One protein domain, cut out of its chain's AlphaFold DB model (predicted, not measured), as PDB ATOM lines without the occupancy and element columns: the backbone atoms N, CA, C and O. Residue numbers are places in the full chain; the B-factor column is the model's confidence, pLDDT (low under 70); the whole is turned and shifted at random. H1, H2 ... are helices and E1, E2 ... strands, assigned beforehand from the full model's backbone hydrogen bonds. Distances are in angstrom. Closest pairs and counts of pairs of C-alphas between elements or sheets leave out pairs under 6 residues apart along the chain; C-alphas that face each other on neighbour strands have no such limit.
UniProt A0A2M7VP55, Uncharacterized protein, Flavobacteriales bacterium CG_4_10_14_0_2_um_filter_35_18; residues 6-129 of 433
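AT A GLANCE: This is residues 6 to 129 of the 433 residues of an uncharacterized protein of Flavobacteriales bacterium CG_4_10_14_0_2_um_filter_35_18 (UniProt A0A2M7VP55). The long helix H1 runs through the middle of a cluster of shorter, mostly crossed helices: H4 and H5 pack on it, H2 and H3 lie toward one end of the domain, H6 and H7 toward the other. A small ribbon of two strands, E1 and E2, sits by the first turn of H1. The printed part has 124 residues, in the order E1 H1 H2 H3 H4 E2 H5 H6 H7, mostly helix, with the sheet antiparallel. It is compact, with a radius of gyration of the C-alphas of 14.3 A, and spans 45 by 30 by 24 A.

HOW THE PARTS SIT: E1, residues 6 to 9, and E2, residues 84 to 87, are antiparallel neighbours, with N 6 and O 87 within hydrogen-bond range at 2.8 A. H1, residues 10 to 28, touches H4, residues 67 to 78, with residues 10 to 17 alone, at a steep tilt of 48 degrees, opposite ways; the closest C-alphas are Asn 10 and Leu 77, 6.7 A. With residues 16 to 20 alone it touches H5, residues 89 to 98; closest are C-alphas 20 and 98, 7.1 A. With residues 11 to 12 alone it only just touches H7, residues 116 to 127, with 3 pairs of C-alphas within 8 A, the closest 11 and 118, 6.0 A. H2, residues 37 to 41, touches H4; closest are C-alphas 41 and 67, 4.9 A. H3, residues 53 to 61, touches H5, about perpendicular at 85 degrees; closest are C-alphas 60 and 98, 5.3 A. H6, residues 104 to 110, only just touches H5, with 3 pairs within 8 A; closest are C-alphas 107 and 96, 6.8 A. In H1 to H7 every O i to N i+4 pair is within hydrogen-bond range.

IN THESE COORDINATES: E1 begins at C-alpha 6 (130.587, 204.281, 85.825). H1 is 27.0 A long, H4 17.0 A, H7 16.0 A. H7 ends at C-alpha 127 (118.439, 205.731, 79.431).

THE WHOLE: The farthest C-alphas, of Asp 49 and Glu 128, are 45.0 A apart. The printed part has no cut; the link H2 to H3 is long. Residues 81 to 83 and 123 to 129 are under pLDDT 70.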
ATOM      1  N   ILE A   6     131.999 203.944  85.902       73.38
ATOM      2  CA  ILE A   6     130.587 204.281  85.825       73.38
ATOM      3  C   ILE A   6     130.373 205.627  86.510       73.38
ATOM      4  O   ILE A   6     130.965 205.905  87.557       73.38
ATOM      5  N   GLN A   7     129.598 206.489  85.864       84.50
ATOM      6  CA  GLN A   7     129.180 207.755  86.438       84.50
ATOM      7  C   GLN A   7     127.858 207.497  87.150       84.50
ATOM      8  O   GLN A   7     126.876 207.150  86.508       84.50
ATOM      9  N   ILE A   8     127.879 207.611  88.471       86.94
ATOM     10  CA  ILE A   8     126.713 207.469  89.345       86.94
ATOM     11  C   ILE A   8     126.433 208.822  89.988       86.94
ATOM     12  O   ILE A   8     127.346 209.634  90.193       86.94
ATOM     13  N   SER A   9     125.178 209.108  90.305       88.94
ATOM     14  CA  SER A   9     124.853 210.309  91.062       88.94
ATOM     15  C   SER A   9     125.442 210.243  92.469       88.94
ATOM     16  O   SER A   9     125.688 209.182  93.048       88.94
ATOM     17  N   ASN A  10     125.631 211.422  93.053       89.62
ATOM     18  CA  ASN A  10     126.086 211.544  94.431       89.62
ATOM     19  C   ASN A  10     125.134 210.841  95.406       89.62
ATOM     20  O   ASN A  10     125.589 210.179  96.331       89.62
ATOM     21  N   GLY A  11     123.821 210.957  95.176       89.44
ATOM     22  CA  GLY A  11     122.807 210.327  96.018       89.44
ATOM     23  C   GLY A  11     122.925 208.807  96.022       89.44
ATOM     24  O   GLY A  11     122.836 208.201  97.085       89.44
ATOM     25  N   PHE A  12     123.214 208.207  94.865       92.12
ATOM     26  CA  PHE A  12     123.396 206.764  94.755       92.12
ATOM     27  C   PHE A  12     124.595 206.270  95.574       92.12
ATOM     28  O   PHE A  12     124.448 205.356  96.385       92.12
ATOM     29  N   LEU A  13     125.770 206.902  95.429       92.88
ATOM     30  CA  LEU A  13     126.955 206.494  96.194       92.88
ATOM     31  C   LEU A  13     126.793 206.752  97.700       92.88
ATOM     32  O   LEU A  13     127.256 205.950  98.507       92.88
ATOM     33  N   ILE A  14     126.126 207.843  98.089       92.19
ATOM     34  CA  ILE A  14     125.827 208.134  99.501       92.19
ATOM     35  C   ILE A  14     124.891 207.073 100.082       92.19
ATOM     36  O   ILE A  14     125.143 206.604 101.192       92.19
ATOM     37  N   GLY A  15     123.839 206.695  99.350       93.12
ATOM     38  CA  GLY A  15     122.928 205.624  99.747       93.12
ATOM     39  C   GLY A  15     123.681 204.315  99.961       93.12
ATOM     40  O   GLY A  15     123.614 203.747 101.047       93.12
ATOM     41  N   LEU A  16     124.517 203.933  98.989       95.38
ATOM     42  CA  LEU A  16     125.262 202.673  99.029       95.38
ATOM     43  C   LEU A  16     126.255 202.649 100.184       95.38
ATOM     44  O   LEU A  16     126.385 201.654 100.887       95.38
ATOM     45  N   HIS A  17     126.938 203.768 100.415       95.44
ATOM     46  CA  HIS A  17     127.855 203.898 101.535       95.44
ATOM     47  C   HIS A  17     127.137 203.800 102.889       95.44
ATOM     48  O   HIS A  17     127.628 203.129 103.790       95.44
ATOM     49  N   ARG A  18     125.970 204.438 103.045       95.06
ATOM     50  CA  ARG A  18     125.174 204.353 104.282       95.06
ATOM     51  C   ARG A  18     124.662 202.943 104.537       95.06
ATOM     52  O   ARG A  18     124.715 202.483 105.673       95.06
ATOM     53  N   GLU A  19     124.196 202.276 103.492       96.50
ATOM     54  CA  GLU A  19     123.728 200.899 103.575       96.50
ATOM     55  C   GLU A  19     124.862 199.950 103.965       96.50
ATOM     56  O   GLU A  19     124.737 199.210 104.939       96.50
ATOM     57  N   LEU A  20     126.014 200.061 103.299       96.19
ATOM     58  CA  LEU A  20     127.221 199.312 103.652       96.19
ATOM     59  C   LEU A  20     127.624 199.513 105.108       96.19
ATOM     60  O   LEU A  20     127.931 198.546 105.797       96.19
ATOM     61  N   LEU A  21     127.609 200.759 105.582       96.19
ATOM     62  CA  LEU A  21     127.922 201.076 106.969       96.19
ATOM     63  C   LEU A  21     126.924 200.445 107.944       96.19
ATOM     64  O   LEU A  21     127.355 199.887 108.945       96.19
ATOM     65  N   SER A  22     125.625 200.484 107.637       95.50
ATOM     66  CA  SER A  22     124.570 199.858 108.447       95.50
ATOM     67  C   SER A  22     124.750 198.338 108.549       95.50
ATOM     68  O   SER A  22     124.707 197.754 109.634       95.50
ATOM     69  N   ILE A  23     125.014 197.681 107.419       95.62
ATOM     70  CA  ILE A  23     125.225 196.231 107.373       95.62
ATOM     71  C   ILE A  23     126.516 195.860 108.104       95.62
ATOM     72  O   ILE A  23     126.518 194.925 108.898       95.62
ATOM     73  N   PHE A  24     127.590 196.620 107.895       96.56
ATOM     74  CA  PHE A  24     128.864 196.447 108.590       96.56
ATOM     75  C   PHE A  24     128.711 196.566 110.113       96.56
ATOM     76  O   PHE A  24     129.196 195.702 110.845       96.56
ATOM     77  N   THR A  25     127.995 197.586 110.603       95.69
ATOM     78  CA  THR A  25     127.749 197.754 112.044       95.69
ATOM     79  C   THR A  25     126.963 196.605 112.637       95.69
ATOM     80  O   THR A  25     127.294 196.148 113.726       95.69
ATOM     81  N   ASN A  26     125.962 196.106 111.910       94.81
ATOM     82  CA  ASN A  26     125.158 194.977 112.362       94.81
ATOM     83  C   ASN A  26     125.972 193.679 112.347       94.81
ATOM     84  O   ASN A  26     125.891 192.891 113.282       94.81
ATOM     85  N   HIS A  27     126.792 193.477 111.313       95.12
ATOM     86  CA  HIS A  27     127.594 192.270 111.146       95.12
ATOM     87  C   HIS A  27     128.643 192.105 112.254       95.12
ATOM     88  O   HIS A  27     128.776 191.010 112.793       95.12
ATOM     89  N   TYR A  28     129.332 193.183 112.642       95.06
ATOM     90  CA  TYR A  28     130.318 193.142 113.731       95.06
ATOM     91  C   TYR A  28     129.759 193.552 115.100       95.06
ATOM     92  O   TYR A  28     130.488 193.488 116.085       95.06
ATOM     93  N   SER A  29     128.488 193.961 115.187       94.12
ATOM     94  CA  SER A  29     127.868 194.493 116.415       94.12
ATOM     95  C   SER A  29     128.666 195.652 117.035       94.12
ATOM     96  O   SER A  29     128.970 195.652 118.227       94.12
ATOM     97  N   ILE A  30     129.026 196.645 116.213       92.88
ATOM     98  CA  ILE A  30     129.858 197.796 116.611       92.88
ATOM     99  C   ILE A  30     129.221 199.140 116.258       92.88
ATOM    100  O   ILE A  30     128.448 199.256 115.310       92.88
ATOM    101  N   GLU A  31     129.626 200.194 116.968       91.25
ATOM    102  CA  GLU A  31     129.259 201.575 116.649       91.25
ATOM    103  C   GLU A  31     130.358 202.280 115.838       91.25
ATOM    104  O   GLU A  31     131.494 202.402 116.296       91.25
ATOM    105  N   ILE A  32     130.023 202.849 114.672       89.81
ATOM    106  CA  ILE A  32     130.997 203.512 113.768       89.81
ATOM    107  C   ILE A  32     131.790 204.618 114.468       89.81
ATOM    108  O   ILE A  32     132.972 204.797 114.187       89.81
ATOM    109  N   LYS A  33     131.160 205.352 115.396       89.88
ATOM    110  CA  LYS A  33     131.789 206.464 116.130       89.88
ATOM    111  C   LYS A  33     132.988 206.029 116.978       89.88
ATOM    112  O   LYS A  33     133.795 206.875 117.349       89.88
ATOM    113  N   THR A  34     133.101 204.737 117.278       89.31
ATOM    114  CA  THR A  34     134.225 204.165 118.031       89.31
ATOM    115  C   THR A  34     135.448 203.882 117.154       89.31
ATOM    116  O   THR A  34     136.535 203.646 117.678       89.31
ATOM    117  N   LEU A  35     135.305 203.940 115.823       92.25
ATOM    118  CA  LEU A  35     136.377 203.667 114.871       92.25
ATOM    119  C   LEU A  35     136.983 204.962 114.327       92.25
ATOM    120  O   LEU A  35     136.286 205.903 113.946       92.25
ATOM    121  N   THR A  36     138.310 204.988 114.210       95.25
ATOM    122  CA  THR A  36     138.989 206.033 113.435       95.25
ATOM    123  C   THR A  36     138.712 205.844 111.944       95.25
ATOM    124  O   THR A  36     138.379 204.750 111.496       95.25
ATOM    125  N   VAL A  37     138.913 206.886 111.135       93.62
ATOM    126  CA  VAL A  37     138.769 206.788 109.670       93.62
ATOM    127  C   VAL A  37     139.697 205.715 109.082       93.62
ATOM    128  O   VAL A  37     139.286 204.957 108.209       93.62
ATOM    129  N   PHE A  38     140.933 205.622 109.572       95.38
ATOM    130  CA  PHE A  38     141.885 204.602 109.128       95.38
ATOM    131  C   PHE A  38     141.386 203.192 109.451       95.38
ATOM    132  O   PHE A  38     141.410 202.330 108.573       95.38
ATOM    133  N   GLN A  39     140.855 202.992 110.665       96.88
ATOM    134  CA  GLN A  39     140.277 201.718 111.081       96.88
ATOM    135  C   GLN A  39     139.019 201.375 110.288       96.88
ATOM    136  O   GLN A  39     138.942 200.295 109.725       96.88
ATOM    137  N   LEU A  40     138.062 202.297 110.174       96.94
ATOM    138  CA  LEU A  40     136.789 202.054 109.498       96.94
ATOM    139  C   LEU A  40     136.986 201.583 108.056       96.94
ATOM    140  O   LEU A  40     136.343 200.632 107.625       96.94
ATOM    141  N   TYR A  41     137.874 202.233 107.305       96.44
ATOM    142  CA  TYR A  41     138.086 201.909 105.895       96.44
ATOM    143  C   TYR A  41     139.219 200.900 105.658       96.44
ATOM    144  O   TYR A  41     139.371 200.451 104.527       96.44
ATOM    145  N   GLY A  42     140.021 200.539 106.663       94.12
ATOM    146  CA  GLY A  42     141.117 199.572 106.519       94.12
ATOM    147  C   GLY A  42     142.268 200.078 105.641       94.12
ATOM    148  O   GLY A  42     142.668 199.420 104.676       94.12
ATOM    149  N   PHE A  43     142.772 201.288 105.913       93.94
ATOM    150  CA  PHE A  43     143.963 201.824 105.241       93.94
ATOM    151  C   PHE A  43     144.849 202.647 106.181       93.94
ATOM    152  O   PHE A  43     144.372 203.247 107.138       93.94
ATOM    153  N   GLY A  44     146.140 202.759 105.857       90.94
ATOM    154  CA  GLY A  44     147.096 203.474 106.705       90.94
ATOM    155  C   GLY A  44     147.455 202.650 107.941       90.94
ATOM    156  O   GLY A  44     147.671 201.451 107.818       90.94
ATOM    157  N   ASN A  45     147.524 203.294 109.106       90.56
ATOM    158  CA  ASN A  45     147.861 202.640 110.373       90.56
ATOM    159  C   ASN A  45     146.590 202.110 111.066       90.56
ATOM    160  O   ASN A  45     146.126 202.704 112.042       90.56
ATOM    161  N   TYR A  46     145.980 201.070 110.492       94.81
ATOM    162  CA  TYR A  46     144.832 200.359 111.067       94.81
ATOM    163  C   TYR A  46     145.268 199.010 111.645       94.81
ATOM    164  O   TYR A  46     146.321 198.491 111.283       94.81
ATOM    165  N   ASP A  47     144.453 198.465 112.540       93.38
ATOM    166  CA  ASP A  47     144.645 197.149 113.139       93.38
ATOM    167  C   ASP A  47     143.878 196.104 112.314       93.38
ATOM    168  O   ASP A  47     142.654 196.217 112.166       93.38
ATOM    169  N   GLU A  48     144.596 195.140 111.729       90.94
ATOM    170  CA  GLU A  48     144.016 194.112 110.851       90.94
ATOM    171  C   GLU A  48     143.130 193.128 111.618       90.94
ATOM    172  O   GLU A  48     142.173 192.609 111.049       90.94
ATOM    173  N   ASP A  49     143.379 192.956 112.921       92.81
ATOM    174  CA  ASP A  49     142.607 192.065 113.788       92.81
ATOM    175  C   ASP A  49     141.293 192.711 114.267       92.81
ATOM    176  O   ASP A  49     140.465 192.069 114.919       92.81
ATOM    177  N   LYS A  50     141.076 193.997 113.956       93.31
ATOM    178  CA  LYS A  50     139.854 194.734 114.296       93.31
ATOM    179  C   LYS A  50     138.946 194.933 113.076       93.31
ATOM    180  O   LYS A  50     139.434 195.137 111.958       93.31
ATOM    181  N   PRO A  51     137.615 194.992 113.285       95.44
ATOM    182  CA  PRO A  51     136.656 195.214 112.209       95.44
ATOM    183  C   PRO A  51     136.991 196.426 111.333       95.44
ATOM    184  O   PRO A  51     137.302 197.515 111.830       95.44
ATOM    185  N   ASN A  52     136.903 196.235 110.018       96.50
ATOM    186  CA  ASN A  52     137.078 197.281 109.016       96.50
ATOM    187  C   ASN A  52     136.325 196.927 107.719       96.50
ATOM    188  O   ASN A  52     136.102 195.757 107.415       96.50
ATOM    189  N   LEU A  53     135.941 197.937 106.935       95.88
ATOM    190  CA  LEU A  53     135.176 197.752 105.697       95.88
ATOM    191  C   LEU A  53     135.946 196.976 104.627       95.88
ATOM    192  O   LEU A  53     135.333 196.273 103.828       95.88
ATOM    193  N   LYS A  54     137.276 197.114 104.575       94.44
ATOM    194  CA  LYS A  54     138.100 196.387 103.603       94.44
ATOM    195  C   LYS A  54     137.976 194.878 103.829       94.44
ATOM    196  O   LYS A  54     137.714 194.160 102.868       94.44
ATOM    197  N   GLU A  55     138.118 194.431 105.073       93.25
ATOM    198  CA  GLU A  55     138.011 193.019 105.446       93.25
ATOM    199  C   GLU A  55     136.573 192.514 105.329       93.25
ATOM    200  O   GLU A  55     136.337 191.466 104.740       93.25
ATOM    201  N   PHE A  56     135.594 193.319 105.745       96.06
ATOM    202  CA  PHE A  56     134.175 193.007 105.566       96.06
ATOM    203  C   PHE A  56     133.809 192.711 104.102       96.06
ATOM    204  O   PHE A  56     133.150 191.722 103.784       96.06
ATOM    205  N   ILE A  57     134.247 193.575 103.183       93.69
ATOM    206  CA  ILE A  57     133.978 193.410 101.753       93.69
ATOM    207  C   ILE A  57     134.741 192.198 101.208       93.69
ATOM    208  O   ILE A  57     134.195 191.463 100.384       93.69
ATOM    209  N   LEU A  58     135.974 191.962 101.668       89.56
ATOM    210  CA  LEU A  58     136.740 190.770 101.309       89.56
ATOM    211  C   LEU A  58     136.016 189.492 101.753       89.56
ATOM    212  O   LEU A  58     135.885 188.579 100.944       89.56
ATOM    213  N   GLU A  59     135.480 189.447 102.970       91.94
ATOM    214  CA  GLU A  59     134.712 188.314 103.493       91.94
ATOM    215  C   GLU A  59     133.461 188.041 102.643       91.94
ATOM    216  O   GLU A  59     133.225 186.909 102.212       91.94
ATOM    217  N   LYS A  60     132.683 189.087 102.329       89.38
ATOM    218  CA  LYS A  60     131.432 188.956 101.562       89.38
ATOM    219  C   LYS A  60     131.644 188.621 100.089       89.38
ATOM    220  O   LYS A  60     130.840 187.900  99.505       89.38
ATOM    221  N   THR A  61     132.705 189.138  99.477       84.62
ATOM    222  CA  THR A  61     132.908 189.043  98.019       84.62
ATOM    223  C   THR A  61     134.028 188.091  97.611       84.62
ATOM    224  O   THR A  61     134.177 187.792  96.424       84.62
ATOM    225  N   ARG A  62     134.842 187.635  98.572       84.31
ATOM    226  CA  ARG A  62     136.107 186.904  98.373       84.31
ATOM    227  C   ARG A  62     137.105 187.638  97.473       84.31
ATOM    228  O   ARG A  62     137.971 187.015  96.860       84.31
ATOM    229  N   LYS A  63     136.975 188.962  97.354       79.62
ATOM    230  CA  LYS A  63     137.808 189.802  96.490       79.62
ATOM    231  C   LYS A  63     138.390 190.970  97.267       79.62
ATOM    232  O   LYS A  63     137.704 191.662  98.011       79.62
ATOM    233  N   TRP A  64     139.680 191.198  97.050       86.94
ATOM    234  CA  TRP A  64     140.397 192.297  97.682       86.94
ATOM    235  C   TRP A  64     139.880 193.655  97.204       86.94
ATOM    236  O   TRP A  64     139.615 193.852  96.014       86.94
ATOM    237  N   ILE A  65     139.812 194.622  98.124       86.31
ATOM    238  CA  ILE A  65     139.404 195.993  97.831       86.31
ATOM    239  C   ILE A  65     140.365 197.019  98.451       86.31
ATOM    240  O   ILE A  65     140.932 196.824  99.522       86.31
ATOM    241  N   ASN A  66     140.540 198.159  97.778       87.81
ATOM    242  CA  ASN A  66     141.316 199.278  98.312       87.81
ATOM    243  C   ASN A  66     140.414 200.205  99.142       87.81
ATOM    244  O   ASN A  66     139.706 201.032  98.565       87.81
ATOM    245  N   GLY A  67     140.468 200.114 100.469       88.31
ATOM    246  CA  GLY A  67     139.675 200.949 101.377       88.31
ATOM    247  C   GLY A  67     139.906 202.461 101.253       88.31
ATOM    248  O   GLY A  67     138.960 203.250 101.294       88.31
ATOM    249  N   LYS A  68     141.151 202.886 100.976       92.31
ATOM    250  CA  LYS A  68     141.499 204.303 100.743       92.31
ATOM    251  C   LYS A  68     140.755 204.881  99.538       92.31
ATOM    252  O   LYS A  68     140.450 206.072  99.514       92.31
ATOM    253  N   TYR A  69     140.460 204.053  98.533       91.81
ATOM    254  CA  TYR A  69     139.715 204.488  97.353       91.81
ATOM    255  C   TYR A  69     138.261 204.845  97.694       91.81
ATOM    256  O   TYR A  69     137.815 205.918  97.292       91.81
ATOM    257  N   LEU A  70     137.554 204.014  98.475       91.44
ATOM    258  CA  LEU A  70     136.193 204.318  98.939       91.44
ATOM    259  C   LEU A  70     136.178 205.587  99.793       91.44
ATOM    260  O   LEU A  70     135.404 206.497  99.507       91.44
ATOM    261  N   TYR A  71     137.089 205.688 100.766       93.50
ATOM    262  CA  TYR A  71     137.216 206.882 101.604       93.50
ATOM    263  C   TYR A  71     137.398 208.156 100.771       93.50
ATOM    264  O   TYR A  71     136.694 209.143 100.977       93.50
ATOM    265  N   ASN A  72     138.305 208.138  99.789       91.31
ATOM    266  CA  ASN A  72     138.530 209.293  98.922       91.31
ATOM    267  C   ASN A  72     137.265 209.674  98.136       91.31
ATOM    268  O   ASN A  72     136.973 210.859  98.013       91.31
ATOM    269  N   LYS A  73     136.498 208.691  97.647       91.31
ATOM    270  CA  LYS A  73     135.250 208.928  96.902       91.31
ATOM    271  C   LYS A  73     134.152 209.525  97.781       91.31
ATOM    272  O   LYS A  73     133.473 210.452  97.350       91.31
ATOM    273  N   VAL A  74     134.018 209.054  99.019       90.31
ATOM    274  CA  VAL A  74     133.086 209.626 100.006       90.31
ATOM    275  C   VAL A  74     133.521 211.041 100.405       90.31
ATOM    276  O   VAL A  74     132.710 211.961 100.424       90.31
ATOM    277  N   ARG A  75     134.818 211.270 100.619       89.12
ATOM    278  CA  ARG A  75     135.346 212.598 100.963       89.12
ATOM    279  C   ARG A  75     135.197 213.616  99.825       89.12
ATOM    280  O   ARG A  75     134.966 214.795 100.082       89.12
ATOM    281  N   GLU A  76     135.351 213.190  98.569       86.88
ATOM    282  CA  GLU A  76     135.088 214.023  97.382       86.88
ATOM    283  C   GLU A  76     133.630 214.516  97.350       86.88
ATOM    284  O   GLU A  76     133.375 215.665  96.977       86.88
ATOM    285  N   LEU A  77     132.687 213.671  97.779       85.19
ATOM    286  CA  LEU A  77     131.266 214.007  97.875       85.19
ATOM    287  C   LEU A  77     130.978 215.027  98.974       85.19
ATOM    288  O   LEU A  77     130.282 216.009  98.725       85.19
ATOM    289  N   GLU A  78     131.537 214.821 100.165       82.12
ATOM    290  CA  GLU A  78     131.358 215.724 101.311       82.12
ATOM    291  C   GLU A  78     131.894 217.133 101.033       82.12
ATOM    292  O   GLU A  78     131.341 218.121 101.506       82.12
ATOM    293  N   LYS A  79     132.943 217.244 100.209       81.06
ATOM    294  CA  LYS A  79     133.520 218.525  99.777       81.06
ATOM    295  C   LYS A  79     132.735 219.222  98.656       81.06
ATOM    296  O   LYS A  79     133.169 220.275  98.192       81.06
ATOM    297  N   GLY A  80     131.634 218.639  98.175       72.62
ATOM    298  CA  GLY A  80     130.782 219.226  97.134       72.62
ATOM    299  C   GLY A  80     131.453 219.373  95.762       72.62
ATOM    300  O   GLY A  80     130.997 220.153  94.932       72.62
ATOM    301  N   SER A  81     132.548 218.651  95.503       57.88
ATOM    302  CA  SER A  81     133.445 218.943  94.374       57.88
ATOM    303  C   SER A  81     132.926 218.480  93.003       57.88
ATOM    304  O   SER A  81     133.536 218.793  91.984       57.88
ATOM    305  N   SER A  82     131.819 217.729  92.934       61.56
ATOM    306  CA  SER A  82     131.271 217.230  91.663       61.56
ATOM    307  C   SER A  82     129.764 216.955  91.723       61.56
ATOM    308  O   SER A  82     129.229 216.614  92.775       61.56
ATOM    309  N   LYS A  83     129.065 217.085  90.582       68.12
ATOM    310  CA  LYS A  83     127.623 216.766  90.435       68.12
ATOM    311  C   LYS A  83     127.329 215.254  90.340       68.12
ATOM    312  O   LYS A  83     126.167 214.849  90.433       68.12
ATOM    313  N   SER A  84     128.363 214.444  90.116       74.62
ATOM    314  CA  SER A  84     128.309 212.990  89.918       74.62
ATOM    315  C   SER A  84     129.677 212.371  90.198       74.62
ATOM    316  O   SER A  84     130.695 212.988  89.869       74.62
ATOM    317  N   VAL A  85     129.712 211.130  90.681       82.44
ATOM    318  CA  VAL A  85     130.952 210.420  91.009       82.44
ATOM    319  C   VAL A  85     131.280 209.394  89.942       82.44
ATOM    320  O   VAL A  85     130.455 208.567  89.567       82.44
ATOM    321  N   LYS A  86     132.533 209.415  89.482       85.44
ATOM    322  CA  LYS A  86     133.085 208.354  88.644       85.44
ATOM    323  C   LYS A  86     133.724 207.283  89.528       85.44
ATOM    324  O   LYS A  86     134.748 207.546  90.170       85.44
ATOM    325  N   LEU A  87     133.136 206.091  89.537       83.19
ATOM    326  CA  LEU A  87     133.596 204.928  90.300       83.19
ATOM    327  C   LEU A  87     133.969 203.797  89.342       83.19
ATOM    328  O   LEU A  87     133.322 203.641  88.313       83.19
ATOM    329  N   ARG A  88     134.997 202.996  89.638       81.88
ATOM    330  CA  ARG A  88     135.277 201.818  88.801       81.88
ATOM    331  C   ARG A  88     134.132 200.802  88.894       81.88
ATOM    332  O   ARG A  88     133.571 200.628  89.969       81.88
ATOM    333  N   ARG A  89     133.764 200.168  87.775       78.62
ATOM    334  CA  ARG A  89     132.602 199.255  87.706       78.62
ATOM    335  C   ARG A  89     132.786 197.996  88.548       78.62
ATOM    336  O   ARG A  89     131.890 197.649  89.297       78.62
ATOM    337  N   ASP A  90     133.956 197.373  88.463       79.25
ATOM    338  CA  ASP A  90     134.362 196.255  89.321       79.25
ATOM    339  C   ASP A  90     134.266 196.633  90.800       79.25
ATOM    340  O   ASP A  90     133.681 195.905  91.593       79.25
ATOM    341  N   TYR A  91     134.765 197.819  91.152       88.94
ATOM    342  CA  TYR A  91     134.684 198.339  92.510       88.94
ATOM    343  C   TYR A  91     133.232 198.545  92.945       88.94
ATOM    344  O   TYR A  91     132.877 198.155  94.049       88.94
ATOM    345  N   LEU A  92     132.384 199.111  92.077       90.94
ATOM    346  CA  LEU A  92     130.962 199.284  92.362       90.94
ATOM    347  C   LEU A  92     130.273 197.941  92.623       90.94
ATOM    348  O   LEU A  92     129.555 197.814  93.606       90.94
ATOM    349  N   SER A  93     130.519 196.942  91.776       86.81
ATOM    350  CA  SER A  93     129.946 195.606  91.942       86.81
ATOM    351  C   SER A  93     130.340 194.979  93.278       86.81
ATOM    352  O   SER A  93     129.486 194.407  93.941       86.81
ATOM    353  N   LEU A  94     131.594 195.131  93.723       89.75
ATOM    354  CA  LEU A  94     132.014 194.633  95.040       89.75
ATOM    355  C   LEU A  94     131.252 195.300  96.188       89.75
ATOM    356  O   LEU A  94     130.858 194.621  97.129       89.75
ATOM    357  N   LEU A  95     131.033 196.614  96.106       95.25
ATOM    358  CA  LEU A  95     130.261 197.348  97.109       95.25
ATOM    359  C   LEU A  95     128.798 196.886  97.150       95.25
ATOM    360  O   LEU A  95     128.243 196.718  98.227       95.25
ATOM    361  N   ILE A  96     128.190 196.656  95.988       93.44
ATOM    362  CA  ILE A  96     126.796 196.209  95.866       93.44
ATOM    363  C   ILE A  96     126.618 194.785  96.407       93.44
ATOM    364  O   ILE A  96     125.730 194.544  97.221       93.44
ATOM    365  N   ILE A  97     127.527 193.874  96.050       91.06
ATOM    366  CA  ILE A  97     127.529 192.497  96.563       91.06
ATOM    367  C   ILE A  97     127.766 192.479  98.075       91.06
ATOM    368  O   ILE A  97     127.075 191.771  98.802       91.06
ATOM    369  N   ALA A  98     128.698 193.291  98.582       94.56
ATOM    370  CA  ALA A  98     128.921 193.410 100.022       94.56
ATOM    371  C   ALA A  98     127.717 194.009 100.772       94.56
ATOM    372  O   ALA A  98     127.534 193.714 101.952       94.56
ATOM    373  N   ALA A  99     126.887 194.806 100.093       95.06
ATOM    374  CA  ALA A  99     125.615 195.300 100.611       95.06
ATOM    375  C   ALA A  99     124.472 194.263 100.531       95.06
ATOM    376  O   ALA A  99     123.375 194.543 100.998       95.06
ATOM    377  N   GLY A 100     124.719 193.064  99.992       92.06
ATOM    378  CA  GLY A 100     123.744 191.968  99.951       92.06
ATOM    379  C   GLY A 100     122.895 191.898  98.682       92.06
ATOM    380  O   GLY A 100     121.868 191.228  98.698       92.06
ATOM    381  N   TYR A 101     123.312 192.564  97.602       91.94
ATOM    382  CA  TYR A 101     122.606 192.576  96.319       91.94
ATOM    383  C   TYR A 101     123.432 191.888  95.228       91.94
ATOM    384  O   TYR A 101     124.647 192.060  95.155       91.94
ATOM    385  N   ASP A 102     122.772 191.156  94.341       78.88
ATOM    386  CA  ASP A 102     123.393 190.421  93.240       78.88
ATOM    387  C   ASP A 102     123.985 191.372  92.192       78.88
ATOM    388  O   ASP A 102     125.083 191.146  91.671       78.88
ATOM    389  N   ASP A 103     123.278 192.467  91.890       77.69
ATOM    390  CA  ASP A 103     123.690 193.421  90.868       77.69
ATOM    391  C   ASP A 103     123.174 194.858  91.076       77.69
ATOM    392  O   ASP A 103     122.480 195.201  92.038       77.69
ATOM    393  N   TYR A 104     123.568 195.730  90.143       81.38
ATOM    394  CA  TYR A 104     123.204 197.144  90.126       81.38
ATOM    395  C   TYR A 104     121.698 197.393  90.044       81.38
ATOM    396  O   TYR A 104     121.208 198.300  90.712       81.38
ATOM    397  N   ASN A 105     120.977 196.621  89.230       79.75
ATOM    398  CA  ASN A 105     119.546 196.818  89.027       79.75
ATOM    399  C   ASN A 105     118.771 196.401  90.274       79.75
ATOM    400  O   ASN A 105     117.847 197.109  90.672       79.75
ATOM    401  N   GLN A 106     119.176 195.304  90.914       82.12
ATOM    402  CA  GLN A 106     118.586 194.872  92.172       82.12
ATOM    403  C   GLN A 106     118.815 195.919  93.264       82.12
ATOM    404  O   GLN A 106     117.865 196.364  93.896       82.12
ATOM    405  N   TYR A 107     120.042 196.423  93.422       90.69
ATOM    406  CA  TYR A 107     120.308 197.500  94.377       90.69
ATOM    407  C   TYR A 107     119.511 198.777  94.061       90.69
ATOM    408  O   TYR A 107     118.908 199.375  94.952       90.69
ATOM    409  N   LEU A 108     119.455 199.182  92.786       86.00
ATOM    410  CA  LEU A 108     118.699 200.358  92.352       86.00
ATOM    411  C   LEU A 108     117.201 200.235  92.667       86.00
ATOM    412  O   LEU A 108     116.571 201.244  92.983       86.00
ATOM    413  N   ASN A 109     116.640 199.026  92.586       81.75
ATOM    414  CA  ASN A 109     115.216 198.761  92.779       81.75
ATOM    415  C   ASN A 109     114.828 198.426  94.219       81.75
ATOM    416  O   ASN A 109     113.761 198.842  94.676       81.75
ATOM    417  N   ASP A 110     115.713 197.803  94.977       89.12
ATOM    418  CA  ASP A 110     115.334 197.190  96.246       89.12
ATOM    419  C   ASP A 110     115.965 197.904  97.449       89.12
ATOM    420  O   ASP A 110     115.497 197.737  98.573       89.12
ATOM    421  N   SER A 111     116.977 198.761  97.242       88.44
ATOM    422  CA  SER A 111     117.625 199.487  98.343       88.44
ATOM    423  C   SER A 111     116.686 200.500  99.016       88.44
ATOM    424  O   SER A 111     116.209 201.440  98.358       88.44
ATOM    425  N   PRO A 112     116.470 200.406 100.344       88.81
ATOM    426  CA  PRO A 112     115.709 201.400 101.095       88.81
ATOM    427  C   PRO A 112     116.480 202.718 101.282       88.81
ATOM    428  O   PRO A 112     115.898 203.724 101.688       88.81
ATOM    429  N   PHE A 113     117.781 202.747 100.971       90.31
ATOM    430  CA  PHE A 113     118.634 203.931 101.096       90.31
ATOM    431  C   PHE A 113     118.614 204.823  99.843       90.31
ATOM    432  O   PHE A 113     119.237 205.891  99.837       90.31
ATOM    433  N   LEU A 114     117.875 204.429  98.799       87.88
ATOM    434  CA  LEU A 114     117.681 205.202  97.571       87.88
ATOM    435  C   LEU A 114     116.267 205.793  97.489       87.88
ATOM    436  O   LEU A 114     115.277 205.065  97.428       87.88
ATOM    437  N   SER A 115     116.170 207.122  97.396       79.94
ATOM    438  CA  SER A 115     114.895 207.813  97.165       79.94
ATOM    439  C   SER A 115     114.421 207.693  95.711       79.94
ATOM    440  O   SER A 115     115.224 207.477  94.800       79.94
ATOM    441  N   ALA A 116     113.122 207.907  95.475       73.94
ATOM    442  CA  ALA A 116     112.524 207.876  94.135       73.94
ATOM    443  C   ALA A 116     113.234 208.811  93.133       73.94
ATOM    444  O   ALA A 116     113.498 208.410  92.007       73.94
ATOM    445  N   ASN A 117     113.638 210.009  93.566       73.44
ATOM    446  CA  ASN A 117     114.368 210.968  92.727       73.44
ATOM    447  C   ASN A 117     115.775 210.456  92.347       73.44
ATOM    448  O   ASN A 117     116.212 210.605  91.211       73.44
ATOM    449  N   ILE A 118     116.488 209.794  93.270       81.50
ATOM    450  CA  ILE A 118     117.788 209.180  92.946       81.50
ATOM    451  C   ILE A 118     117.591 208.059  91.926       81.50
ATOM    452  O   ILE A 118     118.347 207.981  90.964       81.50
ATOM    453  N   ARG A 119     116.557 207.233  92.116       80.62
ATOM    454  CA  ARG A 119     116.222 206.138  91.202       80.62
ATOM    455  C   ARG A 119     115.921 206.662  89.807       80.62
ATOM    456  O   ARG A 119     116.547 206.213  88.860       80.62
ATOM    457  N   GLU A 120     115.052 207.661  89.691       71.06
ATOM    458  CA  GLU A 120     114.734 208.329  88.426       71.06
ATOM    459  C   GLU A 120     115.981 208.941  87.767       71.06
ATOM    460  O   GLU A 120     116.216 208.758  86.576       71.06
ATOM    461  N   LYS A 121     116.840 209.605  88.549       77.06
ATOM    462  CA  LYS A 121     118.094 210.179  88.050       77.06
ATOM    463  C   LYS A 121     119.063 209.114  87.536       77.06
ATOM    464  O   LYS A 121     119.691 209.330  86.504       77.06
ATOM    465  N   GLU A 122     119.194 207.983  88.223       79.88
ATOM    466  CA  GLU A 122     120.005 206.868  87.729       79.88
ATOM    467  C   GLU A 122     119.372 206.191  86.516       79.88
ATOM    468  O   GLU A 122     120.081 205.904  85.557       79.88
ATOM    469  N   TYR A 123     118.052 205.996  86.508       68.00
ATOM    470  CA  TYR A 123     117.332 205.493  85.340       68.00
ATOM    471  C   TYR A 123     117.572 206.382  84.117       68.00
ATOM    472  O   TYR A 123     117.869 205.858  83.049       68.00
ATOM    473  N   ASN A 124     117.554 207.707  84.275       64.44
ATOM    474  CA  ASN A 124     117.826 208.662  83.196       64.44
ATOM    475  C   ASN A 124     119.305 208.681  82.770       64.44
ATOM    476  O   ASN A 124     119.587 208.694  81.573       64.44
ATOM    477  N   ASN A 125     120.255 208.583  83.712       60.97
ATOM    478  CA  ASN A 125     121.682 208.408  83.392       60.97
ATOM    479  C   ASN A 125     121.930 207.128  82.565       60.97
ATOM    480  O   ASN A 125     122.865 207.066  81.762       60.97
ATOM    481  N   PHE A 126     121.102 206.099  82.765       54.16
ATOM    482  CA  PHE A 126     121.174 204.839  82.032       54.16
ATOM    483  C   PHE A 126     120.339 204.816  80.742       54.16
ATOM    484  O   PHE A 126     120.762 204.185  79.780       54.16
ATOM    485  N   GLN A 127     119.233 205.558  80.657       42.00
ATOM    486  CA  GLN A 127     118.439 205.731  79.431       42.00
ATOM    487  C   GLN A 127     119.169 206.607  78.393       42.00
ATOM    488  O   GLN A 127     119.168 206.291  77.208       42.00
ATOM    489  N   GLU A 128     119.941 207.617  78.816       37.09
ATOM    490  CA  GLU A 128     120.901 208.307  77.925       37.09
ATOM    491  C   GLU A 128     122.090 207.412  77.504       37.09
ATOM    492  O   GLU A 128     122.892 207.784  76.644       37.09
ATOM    493  N   THR A 129     122.212 206.207  78.073       40.81
ATOM    494  CA  THR A 129     123.176 205.183  77.642       40.81
ATOM    495  C   THR A 129     122.529 203.923  77.057       40.81
ATOM    496  O   THR A 129     123.264 203.006  76.690       40.81
TER     497      THR A 129